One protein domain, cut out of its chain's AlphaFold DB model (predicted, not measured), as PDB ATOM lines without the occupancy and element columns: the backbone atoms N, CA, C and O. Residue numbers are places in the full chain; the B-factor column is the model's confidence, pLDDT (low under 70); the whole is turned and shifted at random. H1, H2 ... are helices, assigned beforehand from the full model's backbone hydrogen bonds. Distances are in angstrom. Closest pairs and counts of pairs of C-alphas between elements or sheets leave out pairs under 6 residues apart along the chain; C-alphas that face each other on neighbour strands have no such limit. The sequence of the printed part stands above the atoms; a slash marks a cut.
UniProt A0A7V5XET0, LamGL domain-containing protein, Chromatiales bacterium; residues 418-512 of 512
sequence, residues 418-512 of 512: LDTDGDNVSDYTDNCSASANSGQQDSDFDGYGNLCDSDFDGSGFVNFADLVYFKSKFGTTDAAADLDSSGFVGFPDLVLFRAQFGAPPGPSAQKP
ATOM      1  N   LEU A 418      57.945  83.061  76.055       58.25
ATOM      2  CA  LEU A 418      57.784  82.658  74.661       58.25
ATOM      3  C   LEU A 418      56.422  83.168  74.142       58.25
ATOM      4  O   LEU A 418      55.436  83.199  74.883       58.25
ATOM      5  N   ASP A 419      56.435  83.614  72.891       70.75
ATOM      6  CA  ASP A 419      55.290  83.989  72.054       70.75
ATOM      7  C   ASP A 419      55.625  83.402  70.671       70.75
ATOM      8  O   ASP A 419      56.385  83.984  69.886       70.75
ATOM      9  N   THR A 420      55.247  82.140  70.485       78.69
ATOM     10  CA  THR A 420      55.676  81.249  69.403       78.69
ATOM     11  C   THR A 420      55.072  81.665  68.071       78.69
ATOM     12  O   THR A 420      55.739  81.539  67.036       78.69
ATOM     13  N   ASP A 421      53.851  82.189  68.072       73.25
ATOM     14  CA  ASP A 421      53.152  82.606  66.859       73.25
ATOM     15  C   ASP A 421      53.138  84.128  66.622       73.25
ATOM     16  O   ASP A 421      52.841  84.574  65.505       73.25
ATOM     17  N   GLY A 422      53.604  84.913  67.598       79.50
ATOM     18  CA  GLY A 422      53.896  86.336  67.479       79.50
ATOM     19  C   GLY A 422      52.668  87.236  67.582       79.50
ATOM     20  O   GLY A 422      52.672  88.330  66.997       79.50
ATOM     21  N   ASP A 423      51.612  86.794  68.257       74.81
ATOM     22  CA  ASP A 423      50.340  87.508  68.341       74.81
ATOM     23  C   ASP A 423      50.217  88.449  69.560       74.81
ATOM     24  O   ASP A 423      49.278  89.252  69.645       74.81
ATOM     25  N   ASN A 424      51.254  88.490  70.408       75.06
ATOM     26  CA  ASN A 424      51.357  89.204  71.687       75.06
ATOM     27  C   ASN A 424      50.543  88.611  72.844       75.06
ATOM     28  O   ASN A 424      50.361  89.289  73.867       75.06
ATOM     29  N   VAL A 425      50.081  87.379  72.709       64.94
ATOM     30  CA  VAL A 425      49.665  86.512  73.801       64.94
ATOM     31  C   VAL A 425      50.837  85.578  74.081       64.94
ATOM     32  O   VAL A 425      51.504  85.085  73.184       64.94
ATOM     33  N   SER A 426      51.192  85.410  75.352       66.94
ATOM     34  CA  SER A 426      52.280  84.487  75.675       66.94
ATOM     35  C   SER A 426      51.809  83.054  75.475       66.94
ATOM     36  O   SER A 426      50.689  82.749  75.883       66.94
ATOM     37  N   ASP A 427      52.701  82.164  75.036       65.12
ATOM     38  CA  ASP A 427      52.476  80.713  74.938       65.12
ATOM     39  C   ASP A 427      51.902  80.082  76.211       65.12
ATOM     40  O   ASP A 427      51.323  79.009  76.151       65.12
ATOM     41  N   TYR A 428      52.067  80.718  77.374       55.44
ATOM     42  CA  TYR A 428      51.526  80.248  78.655       55.44
ATOM     43  C   TYR A 428      50.058  80.617  78.892       55.44
ATOM     44  O   TYR A 428      49.427  80.122  79.821       55.44
ATOM     45  N   THR A 429      49.521  81.520  78.084       69.00
ATOM     46  CA  THR A 429      48.139  82.006  78.150       69.00
ATOM     47  C   THR A 429      47.390  81.815  76.840       69.00
ATOM     48  O   THR A 429      46.181  82.028  76.823       69.00
ATOM     49  N   ASP A 430      48.100  81.417  75.785       77.19
ATOM     50  CA  ASP A 430      47.616  81.368  74.418       77.19
ATOM     51  C   ASP A 430      46.790  80.106  74.139       77.19
ATOM     52  O   ASP A 430      47.316  78.989  74.084       77.19
ATOM     53  N   ASN A 431      45.484  80.275  73.933       87.69
ATOM     54  CA  ASN A 431      44.591  79.184  73.574       87.69
ATOM     55  C   ASN A 431      44.774  78.664  72.136       87.69
ATOM     56  O   ASN A 431      44.141  77.670  71.787       87.69
ATOM     57  N   CYS A 432      45.671  79.255  71.342       91.62
ATOM     58  CA  CYS A 432      46.215  78.708  70.105       91.62
ATOM     59  C   CYS A 432      47.716  79.008  69.923       91.62
ATOM     60  O   CYS A 432      48.092  79.450  68.850       91.62
ATOM     61  N   SER A 433      48.576  78.637  70.880       88.44
ATOM     62  CA  SER A 433      50.051  78.857  70.934       88.44
ATOM     63  C   SER A 433      50.916  78.699  69.661       88.44
ATOM     64  O   SER A 433      52.102  79.026  69.666       88.44
ATOM     65  N   ALA A 434      50.395  78.132  68.573       86.38
ATOM     66  CA  ALA A 434      51.093  78.001  67.293       86.38
ATOM     67  C   ALA A 434      50.366  78.702  66.128       86.38
ATOM     68  O   ALA A 434      50.714  78.496  64.961       86.38
ATOM     69  N   SER A 435      49.305  79.453  66.397       88.50
ATOM     70  CA  SER A 435      48.415  80.075  65.424       88.50
ATOM     71  C   SER A 435      47.838  81.369  65.985       88.50
ATOM     72  O   SER A 435      46.807  81.355  66.648       88.50
ATOM     73  N   ALA A 436      48.460  82.475  65.569       88.00
ATOM     74  CA  ALA A 436      48.194  83.815  66.065       88.00
ATOM     75  C   ALA A 436      46.700  84.154  66.147       88.00
ATOM     76  O   ALA A 436      46.043  84.389  65.122       88.00
ATOM     77  N   ASN A 437      46.178  84.253  67.362       88.81
ATOM     78  CA  ASN A 437      44.792  84.558  67.671       88.81
ATOM     79  C   ASN A 437      44.698  85.506  68.878       88.81
ATOM     80  O   ASN A 437      44.061  85.212  69.883       88.81
ATOM     81  N   SER A 438      45.206  86.731  68.737       87.19
ATOM     82  CA  SER A 438      45.313  87.691  69.851       87.19
ATOM     83  C   SER A 438      43.989  88.034  70.562       87.19
ATOM     84  O   SER A 438      43.979  88.683  71.605       87.19
ATOM     85  N   GLY A 439      42.848  87.692  69.953       85.25
ATOM     86  CA  GLY A 439      41.513  87.818  70.544       85.25
ATOM     87  C   GLY A 439      41.113  86.668  71.475       85.25
ATOM     88  O   GLY A 439      40.110  86.805  72.168       85.25
ATOM     89  N   GLN A 440      41.876  85.570  71.484       87.81
ATOM     90  CA  GLN A 440      41.741  84.396  72.349       87.81
ATOM     91  C   GLN A 440      40.309  83.849  72.395       87.81
ATOM     92  O   GLN A 440      39.828  83.391  73.429       87.81
ATOM     93  N   GLN A 441      39.589  83.940  71.274       88.81
ATOM     94  CA  GLN A 441      38.190  83.541  71.201       88.81
ATOM     95  C   GLN A 441      38.091  82.017  71.311       88.81
ATOM     96  O   GLN A 441      38.600  81.304  70.453       88.81
ATOM     97  N   ASP A 442      37.402  81.557  72.346       88.25
ATOM     98  CA  ASP A 442      37.049  80.163  72.608       88.25
ATOM     99  C   ASP A 442      35.547  80.149  72.924       88.25
ATOM    100  O   ASP A 442      35.087  80.747  73.904       88.25
ATOM    101  N   SER A 443      34.759  79.614  71.995       87.12
ATOM    102  CA  SER A 443      33.299  79.736  71.999       87.12
ATOM    103  C   SER A 443      32.585  78.590  72.711       87.12
ATOM    104  O   SER A 443      31.437  78.777  73.132       87.12
ATOM    105  N   ASP A 444      33.206  77.419  72.821       79.25
ATOM    106  CA  ASP A 444      32.671  76.262  73.547       79.25
ATOM    107  C   ASP A 444      33.369  76.016  74.893       79.25
ATOM    108  O   ASP A 444      32.890  75.190  75.678       79.25
ATOM    109  N   PHE A 445      34.351  76.858  75.229       79.88
ATOM    110  CA  PHE A 445      35.063  76.919  76.506       79.88
ATOM    111  C   PHE A 445      35.788  75.629  76.832       79.88
ATOM    112  O   PHE A 445      35.868  75.226  78.000       79.88
ATOM    113  N   ASP A 446      36.266  74.954  75.799       75.50
ATOM    114  CA  ASP A 446      36.975  73.712  75.980       75.50
ATOM    115  C   ASP A 446      38.459  73.961  76.290       75.50
ATOM    116  O   ASP A 446      39.075  73.109  76.927       75.50
ATOM    117  N   GLY A 447      38.986  75.151  75.983       78.06
ATOM    118  CA  GLY A 447      40.360  75.576  76.217       78.06
ATOM    119  C   GLY A 447      41.195  75.679  74.942       78.06
ATOM    120  O   GLY A 447      42.299  76.215  75.015       78.06
ATOM    121  N   TYR A 448      40.722  75.218  73.784       88.38
ATOM    122  CA  TYR A 448      41.312  75.545  72.486       88.38
ATOM    123  C   TYR A 448      40.606  76.764  71.881       88.38
ATOM    124  O   TYR A 448      39.391  76.909  71.934       88.38
ATOM    125  N   GLY A 449      41.370  77.688  71.305       92.31
ATOM    126  CA  GLY A 449      40.779  78.818  70.601       92.31
ATOM    127  C   GLY A 449      40.130  78.356  69.299       92.31
ATOM    128  O   GLY A 449      40.673  77.501  68.598       92.31
ATOM    129  N   ASN A 450      39.028  78.992  68.897       93.12
ATOM    130  CA  ASN A 450      38.307  78.658  67.662       93.12
ATOM    131  C   ASN A 450      39.239  78.618  66.438       93.12
ATOM    132  O   ASN A 450      39.011  77.867  65.499       93.12
ATOM    133  N   LEU A 451      40.314  79.418  66.425       94.56
ATOM    134  CA  LEU A 451      41.252  79.439  65.301       94.56
ATOM    135  C   LEU A 451      41.989  78.103  65.116       94.56
ATOM    136  O   LEU A 451      42.297  77.734  63.982       94.56
ATOM    137  N   CYS A 452      42.260  77.382  66.201       93.25
ATOM    138  CA  CYS A 452      42.961  76.101  66.232       93.25
ATOM    139  C   CYS A 452      42.060  74.933  66.670       93.25
ATOM    140  O   CYS A 452      42.571  73.829  66.858       93.25
ATOM    141  N   ASP A 453      40.748  75.159  66.788       93.81
ATOM    142  CA  ASP A 453      39.774  74.143  67.173       93.81
ATOM    143  C   ASP A 453      38.662  73.953  66.137       93.81
ATOM    144  O   ASP A 453      37.726  74.740  66.012       93.81
ATOM    145  N   SER A 454      38.767  72.865  65.377       94.88
ATOM    146  CA  SER A 454      37.717  72.402  64.467       94.88
ATOM    147  C   SER A 454      37.050  71.104  64.945       94.88
ATOM    148  O   SER A 454      36.361  70.465  64.143       94.88
ATOM    149  N   ASP A 455      37.281  70.674  66.188       92.94
ATOM    150  CA  ASP A 455      36.742  69.449  66.802       92.94
ATOM    151  C   ASP A 455      35.444  69.751  67.566       92.94
ATOM    152  O   ASP A 455      35.342  69.638  68.783       92.94
ATOM    153  N   PHE A 456      34.408  70.136  66.822       91.62
ATOM    154  CA  PHE A 456      33.148  70.643  67.377       91.62
ATOM    155  C   PHE A 456      32.347  69.630  68.207       91.62
ATOM    156  O   PHE A 456      31.361  70.011  68.848       91.62
ATOM    157  N   ASP A 457      32.665  68.336  68.127       87.12
ATOM    158  CA  ASP A 457      32.040  67.302  68.955       87.12
ATOM    159  C   ASP A 457      32.909  66.821  70.129       87.12
ATOM    160  O   ASP A 457      32.450  65.977  70.911       87.12
ATOM    161  N   GLY A 458      34.104  67.401  70.304       87.94
ATOM    162  CA  GLY A 458      35.020  67.130  71.411       87.94
ATOM    163  C   GLY A 458      35.558  65.699  71.414       87.94
ATOM    164  O   GLY A 458      35.789  65.117  72.479       87.94
ATOM    165  N   SER A 459      35.695  65.082  70.237       82.62
ATOM    166  CA  SER A 459      36.172  63.702  70.093       82.62
ATOM    167  C   SER A 459      37.693  63.551  70.232       82.62
ATOM    168  O   SER A 459      38.198  62.425  70.325       82.62
ATOM    169  N   GLY A 460      38.419  64.666  70.257       82.75
ATOM    170  CA  GLY A 460      39.871  64.785  70.273       82.75
ATOM    171  C   GLY A 460      40.510  64.826  68.882       82.75
ATOM    172  O   GLY A 460      41.737  64.879  68.799       82.75
ATOM    173  N   PHE A 461      39.733  64.757  67.790       86.44
ATOM    174  CA  PHE A 461      40.247  64.774  66.414       86.44
ATOM    175  C   PHE A 461      39.223  65.297  65.406       86.44
ATOM    176  O   PHE A 461      38.154  64.713  65.233       86.44
ATOM    177  N   VAL A 462      39.649  66.245  64.570       87.81
ATOM    178  CA  VAL A 462      38.821  66.800  63.491       87.81
ATOM    179  C   VAL A 462      38.550  65.746  62.417       87.81
ATOM    180  O   VAL A 462      39.458  65.281  61.719       87.81
ATOM    181  N   ASN A 463      37.289  65.366  62.235       84.94
ATOM    182  CA  ASN A 463      36.885  64.271  61.365       84.94
ATOM    183  C   ASN A 463      35.582  64.564  60.581       84.94
ATOM    184  O   ASN A 463      35.162  65.702  60.360       84.94
ATOM    185  N   PHE A 464      34.968  63.520  60.012       88.62
ATOM    186  CA  PHE A 464      33.765  63.677  59.190       88.62
ATOM    187  C   PHE A 464      32.528  64.125  59.980       88.62
ATOM    188  O   PHE A 464      31.637  64.711  59.361       88.62
ATOM    189  N   ALA A 465      32.452  63.853  61.285       86.88
ATOM    190  CA  ALA A 465      31.396  64.356  62.159       86.88
ATOM    191  C   ALA A 465      31.455  65.889  62.246       86.88
ATOM    192  O   ALA A 465      30.457  66.555  61.957       86.88
ATOM    193  N   ASP A 466      32.650  66.443  62.440       93.81
ATOM    194  CA  ASP A 466      32.895  67.888  62.476       93.81
ATOM    195  C   ASP A 466      32.601  68.547  61.134       93.81
ATOM    196  O   ASP A 466      31.971  69.598  61.063       93.81
ATOM    197  N   LEU A 467      32.937  67.881  60.023       91.19
ATOM    198  CA  LEU A 467      32.599  68.386  58.690       91.19
ATOM    199  C   LEU A 467      31.080  68.471  58.478       91.19
ATOM    200  O   LEU A 467      30.604  69.332  57.730       91.19
ATOM    201  N   VAL A 468      30.308  67.558  59.072       91.00
ATOM    202  CA  VAL A 468      28.841  67.604  59.029       91.00
ATOM    203  C   VAL A 468      28.328  68.765  59.878       91.00
ATOM    204  O   VAL A 468      27.470  69.507  59.387       91.00
ATOM    205  N   TYR A 469      28.875  68.965  61.082       93.31
ATOM    206  CA  TYR A 469      28.562  70.119  61.927       93.31
ATOM    207  C   TYR A 469      28.873  71.434  61.199       93.31
ATOM    208  O   TYR A 469      27.958  72.219  60.934       93.31
ATOM    209  N   PHE A 470      30.109  71.618  60.739       94.31
ATOM    210  CA  PHE A 470      30.582  72.802  60.023       94.31
ATOM    211  C   PHE A 470      29.721  73.132  58.796       94.31
ATOM    212  O   PHE A 470      29.254  74.258  58.618       94.31
ATOM    213  N   LYS A 471      29.406  72.131  57.959       92.00
ATOM    214  CA  LYS A 471      28.518  72.317  56.793       92.00
ATOM    215  C   LYS A 471      27.113  72.763  57.175       92.00
ATOM    216  O   LYS A 471      26.486  73.469  56.389       92.00
ATOM    217  N   SER A 472      26.606  72.333  58.329       95.56
ATOM    218  CA  SER A 472      25.291  72.757  58.818       95.56
ATOM    219  C   SER A 472      25.274  74.222  59.265       95.56
ATOM    220  O   SER A 472      24.214  74.846  59.240       95.56
ATOM    221  N   LYS A 473      26.442  74.771  59.629       96.75
ATOM    222  CA  LYS A 473      26.636  76.162  60.062       96.75
ATOM    223  C   LYS A 473      27.142  77.085  58.955       96.75
ATOM    224  O   LYS A 473      27.100  78.299  59.129       96.75
ATOM    225  N   PHE A 474      27.553  76.546  57.808       93.19
ATOM    226  CA  PHE A 474      28.017  77.344  56.676       93.19
ATOM    227  C   PHE A 474      26.949  78.349  56.232       93.19
ATOM    228  O   PHE A 474      25.826  77.976  55.880       93.19
ATOM    229  N   GLY A 475      27.300  79.631  56.217       91.38
ATOM    230  CA  GLY A 475      26.367  80.701  55.900       91.38
ATOM    231  C   GLY A 475      25.637  81.311  57.107       91.38
ATOM    232  O   GLY A 475      24.651  82.025  56.907       91.38
ATOM    233  N   THR A 476      26.059  81.007  58.338       97.19
ATOM    234  CA  THR A 476      25.456  81.496  59.594       97.19
ATOM    235  C   THR A 476      26.453  82.317  60.423       97.19
ATOM    236  O   THR A 476      27.589  82.507  60.009       97.19
ATOM    237  N   THR A 477      26.032  82.816  61.588       95.81
ATOM    238  CA  THR A 477      26.876  83.541  62.561       95.81
ATOM    239  C   THR A 477      27.159  82.681  63.800       95.81
ATOM    240  O   THR A 477      27.118  83.173  64.927       95.81
ATOM    241  N   ASP A 478      27.272  81.366  63.614       95.38
ATOM    242  CA  ASP A 478      27.562  80.430  64.700       95.38
ATOM    243  C   ASP A 478      28.979  80.669  65.225       95.38
ATOM    244  O   ASP A 478      29.932  80.571  64.464       95.38
ATOM    245  N   ALA A 479      29.100  81.007  66.508       90.19
ATOM    246  CA  ALA A 479      30.355  81.490  67.076       90.19
ATOM    247  C   ALA A 479      31.435  80.405  67.213       90.19
ATOM    248  O   ALA A 479      32.598  80.762  67.320       90.19
ATOM    249  N   ALA A 480      31.073  79.118  67.242       90.00
ATOM    250  CA  ALA A 480      32.046  78.024  67.308       90.00
ATOM    251  C   ALA A 480      32.585  77.683  65.912       90.00
ATOM    252  O   ALA A 480      33.779  77.504  65.728       90.00
ATOM    253  N   ALA A 481      31.720  77.671  64.893       93.56
ATOM    254  CA  ALA A 481      32.141  77.406  63.514       93.56
ATOM    255  C   ALA A 481      32.768  78.623  62.790       93.56
ATOM    256  O   ALA A 481      33.208  78.479  61.648       93.56
ATOM    257  N   ASP A 482      32.772  79.806  63.412       94.69
ATOM    258  CA  ASP A 482      33.423  81.043  62.946       94.69
ATOM    259  C   ASP A 482      34.881  81.074  63.443       94.69
ATOM    260  O   ASP A 482      35.225  81.758  64.411       94.69
ATOM    261  N   LEU A 483      35.721  80.256  62.806       93.38
ATOM    262  CA  LEU A 483      37.096  79.959  63.219       93.38
ATOM    263  C   LEU A 483      38.017  81.176  63.086       93.38
ATOM    264  O   LEU A 483      38.925  81.358  63.893       93.38
ATOM    265  N   ASP A 484      37.787  82.037  62.089       90.56
ATOM    266  CA  ASP A 484      38.574  83.263  61.895       90.56
ATOM    267  C   ASP A 484      38.027  84.486  62.653       90.56
ATOM    268  O   ASP A 484      38.595  85.579  62.562       90.56
ATOM    269  N   SER A 485      36.946  84.304  63.426       88.94
ATOM    270  CA  SER A 485      36.269  85.357  64.192       88.94
ATOM    271  C   SER A 485      35.820  86.558  63.342       88.94
ATOM    272  O   SER A 485      35.754  87.694  63.827       88.94
ATOM    273  N   SER A 486      35.509  86.346  62.060       89.19
ATOM    274  CA  SER A 486      35.006  87.399  61.169       89.19
ATOM    275  C   SER A 486      33.539  87.771  61.425       89.19
ATOM    276  O   SER A 486      33.049  88.781  60.900       89.19
ATOM    277  N   GLY A 487      32.837  86.993  62.251       90.69
ATOM    278  CA  GLY A 487      31.423  87.128  62.581       90.69
ATOM    279  C   GLY A 487      30.503  86.319  61.664       90.69
ATOM    280  O   GLY A 487      29.283  86.522  61.714       90.69
ATOM    281  N   PHE A 488      31.041  85.456  60.791       94.12
ATOM    282  CA  PHE A 488      30.257  84.663  59.845       94.12
ATOM    283  C   PHE A 488      31.012  83.448  59.290       94.12
ATOM    284  O   PHE A 488      32.023  83.592  58.617       94.12
ATOM    285  N   VAL A 489      30.383  82.272  59.374       95.81
ATOM    286  CA  VAL A 489      30.930  80.998  58.885       95.81
ATOM    287  C   VAL A 489      30.937  80.945  57.354       95.81
ATOM    288  O   VAL A 489      29.894  80.756  56.707       95.81
ATOM    289  N   GLY A 490      32.117  81.075  56.753       90.75
ATOM    290  CA  GLY A 490      32.310  81.202  55.316       90.75
ATOM    291  C   GLY A 490      33.451  80.366  54.733       90.75
ATOM    292  O   GLY A 490      33.914  79.359  55.268       90.75
ATOM    293  N   PHE A 491      33.877  80.753  53.529       91.44
ATOM    294  CA  PHE A 491      34.989  80.089  52.844       91.44
ATOM    295  C   PHE A 491      36.346  80.221  53.559       91.44
ATOM    296  O   PHE A 491      37.103  79.256  53.462       91.44
ATOM    297  N   PRO A 492      36.678  81.339  54.238       90.69
ATOM    298  CA  PRO A 492      37.872  81.422  55.082       90.69
ATOM    299  C   PRO A 492      37.899  80.353  56.182       90.69
ATOM    300  O   PRO A 492      38.869  79.600  56.258       90.69
ATOM    301  N   ASP A 493      36.795  80.161  56.904       93.75
ATOM    302  CA  ASP A 493      36.679  79.118  57.932       93.75
ATOM    303  C   ASP A 493      36.807  77.716  57.334       93.75
ATOM    304  O   ASP A 493      37.459  76.841  57.891       93.75
ATOM    305  N   LEU A 494      36.277  77.494  56.125       88.50
ATOM    306  CA  LEU A 494      36.447  76.212  55.436       88.50
ATOM    307  C   LEU A 494      37.919  75.923  55.096       88.50
ATOM    308  O   LEU A 494      38.301  74.757  54.977       88.50
ATOM    309  N   VAL A 495      38.744  76.951  54.877       88.69
ATOM    310  CA  VAL A 495      40.186  76.770  54.659       88.69
ATOM    311  C   VAL A 495      40.868  76.352  55.960       88.69
ATOM    312  O   VAL A 495      41.645  75.398  55.921       88.69
ATOM    313  N   LEU A 496      40.527  76.990  57.084       91.00
ATOM    314  CA  LEU A 496      41.035  76.645  58.418       91.00
ATOM    315  C   LEU A 496      40.621  75.225  58.829       91.00
ATOM    316  O   LEU A 496      41.483  74.385  59.081       91.00
ATOM    317  N   PHE A 497      39.332  74.901  58.711       91.31
ATOM    318  CA  PHE A 497      38.794  73.565  58.975       91.31
ATOM    319  C   PHE A 497      39.534  72.471  58.185       91.31
ATOM    320  O   PHE A 497      39.867  71.401  58.694       91.31
ATOM    321  N   ARG A 498      39.822  72.720  56.899       86.69
ATOM    322  CA  ARG A 498      40.535  71.747  56.050       86.69
ATOM    323  C   ARG A 498      42.002  71.585  56.426       86.69
ATOM    324  O   ARG A 498      42.547  70.526  56.127       86.69
ATOM    325  N   ALA A 499      42.628  72.605  57.004       82.69
ATOM    326  CA  ALA A 499      44.006  72.527  57.471       82.69
ATOM    327  C   ALA A 499      44.129  71.642  58.722       82.69
ATOM    328  O   ALA A 499      45.148  70.977  58.882       82.69
ATOM    329  N   GLN A 500      43.074  71.583  59.540       88.81
ATOM    330  CA  GLN A 500      43.030  70.815  60.788       88.81
ATOM    331  C   GLN A 500      42.430  69.406  60.624       88.81
ATOM    332  O   GLN A 500      42.547  68.574  61.514       88.81
ATOM    333  N   PHE A 501      41.819  69.088  59.476       83.25
ATOM    334  CA  PHE A 501      41.176  67.789  59.246       83.25
ATOM    335  C   PHE A 501      42.145  66.603  59.416       83.25
ATOM    336  O   PHE A 501      43.103  66.446  58.655       83.25
ATOM    337  N   GLY A 502      41.834  65.711  60.357       73.31
ATOM    338  CA  GLY A 502      42.646  64.554  60.731       73.31
ATOM    339  C   GLY A 502      43.711  64.834  61.798       73.31
ATOM    340  O   GLY A 502      44.505  63.935  62.073       73.31
ATOM    341  N   ALA A 503      43.738  66.035  62.376       77.25
ATOM    342  CA  ALA A 503      44.608  66.429  63.483       77.25
ATOM    343  C   ALA A 503      43.784  66.669  64.768       77.25
ATOM    344  O   ALA A 503      42.573  66.888  64.677       77.25
ATOM    345  N   PRO A 504      44.408  66.583  65.955       84.00
ATOM    346  CA  PRO A 504      43.801  67.084  67.184       84.00
ATOM    347  C   PRO A 504      43.715  68.626  67.160       84.00
ATOM    348  O   PRO A 504      44.489  69.252  66.428       84.00
ATOM    349  N   PRO A 505      42.804  69.230  67.940       84.44
ATOM    350  CA  PRO A 505      42.765  70.680  68.143       84.44
ATOM    351  C   PRO A 505      44.012  71.203  68.888       84.44
ATOM    352  O   PRO A 505      44.726  70.445  69.553       84.44
ATOM    353  N   GLY A 506      44.293  72.502  68.762       82.75
ATOM    354  CA  GLY A 506      45.442  73.166  69.389       82.75
ATOM    355  C   GLY A 506      46.729  73.171  68.546       82.75
ATOM    356  O   GLY A 506      46.672  73.035  67.320       82.75
ATOM    357  N   PRO A 507      47.912  73.347  69.171       82.38
ATOM    358  CA  PRO A 507      48.186  73.371  70.617       82.38
ATOM    359  C   PRO A 507      47.663  74.627  71.339       82.38
ATOM    360  O   PRO A 507      47.654  75.713  70.768       82.38
ATOM    361  N   SER A 508      47.275  74.470  72.609       78.81
ATOM    362  CA  SER A 508      46.774  75.525  73.504       78.81
ATOM    363  C   SER A 508      47.464  75.443  74.865       78.81
ATOM    364  O   SER A 508      47.738  74.347  75.346       78.81
ATOM    365  N   ALA A 509      47.674  76.594  75.501       54.75
ATOM    366  CA  ALA A 509      48.153  76.725  76.871       54.75
ATOM    367  C   ALA A 509      47.111  76.342  77.937       54.75
ATOM    368  O   ALA A 509      47.471  76.042  79.073       54.75
ATOM    369  N   GLN A 510      45.819  76.423  77.596       48.56
ATOM    370  CA  GLN A 510      44.700  76.355  78.544       48.56
ATOM    371  C   GLN A 510      43.988  74.991  78.577       48.56
ATOM    372  O   GLN A 510      43.117  74.802  79.429       48.56
ATOM    373  N   LYS A 511      44.350  74.030  77.708       42.34
ATOM    374  CA  LYS A 511      43.792  72.662  77.737       42.34
ATOM    375  C   LYS A 511      44.706  71.652  78.462       42.34
ATOM    376  O   LYS A 511      45.919  71.734  78.294       42.34
ATOM    377  N   PRO A 512      44.113  70.727  79.251       40.59
ATOM    378  CA  PRO A 512      44.786  69.756  80.123       40.59
ATOM    379  C   PRO A 512      45.458  68.578  79.414       40.59
ATOM    380  O   PRO A 512      45.011  68.196  78.306       40.59
TER     381      PRO A 512
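Overview. This is residues 418 to 512 of the 512 residues of the protein "LamGL domain-containing protein" of Chromatiales bacterium (UniProt A0A7V5XET0). This is a compact domain with little regular structure, in which two short helices, H1 and H2, lie side by side toward one end and run opposite ways, joined by the looping residues 474 to 490. The unnamed residues 418 to 463 wind from the other end through the middle to H1, and residues 501 to 512 lead from H2 back toward that other end. Of 95 printed residues, 20 are in the named elements, H1 then H2, with no named strand; the class is all helix. The radius of gyration of the C-alphas is 12.3 A, and the spans are 37 by 25 by 21 A.

Along the chain. H1, residues 464 to 473, is 14.4 A long and begins with C-alpha 464 at (33.765, 63.677, 59.190). H2, residues 491 to 500, is 14.6 A long and ends with C-alpha 500 at (43.030, 70.815, 60.788).

Arrangement. H1 and H2 are near each other, with 8 pairs of C-alphas within 10 A; the closest are 8.1 A apart. Each O i to N i+4 pair in H1 and H2 is within hydrogen-bond range.

Size, cuts and confidence. The C-alphas of Leu 418 and Ser 472 are the two farthest apart, 37.5 A. The printed part has no cut, and the link from H1 to H2 is long. Residues 418, 425 to 429 and 509 to 512 have pLDDT under 70.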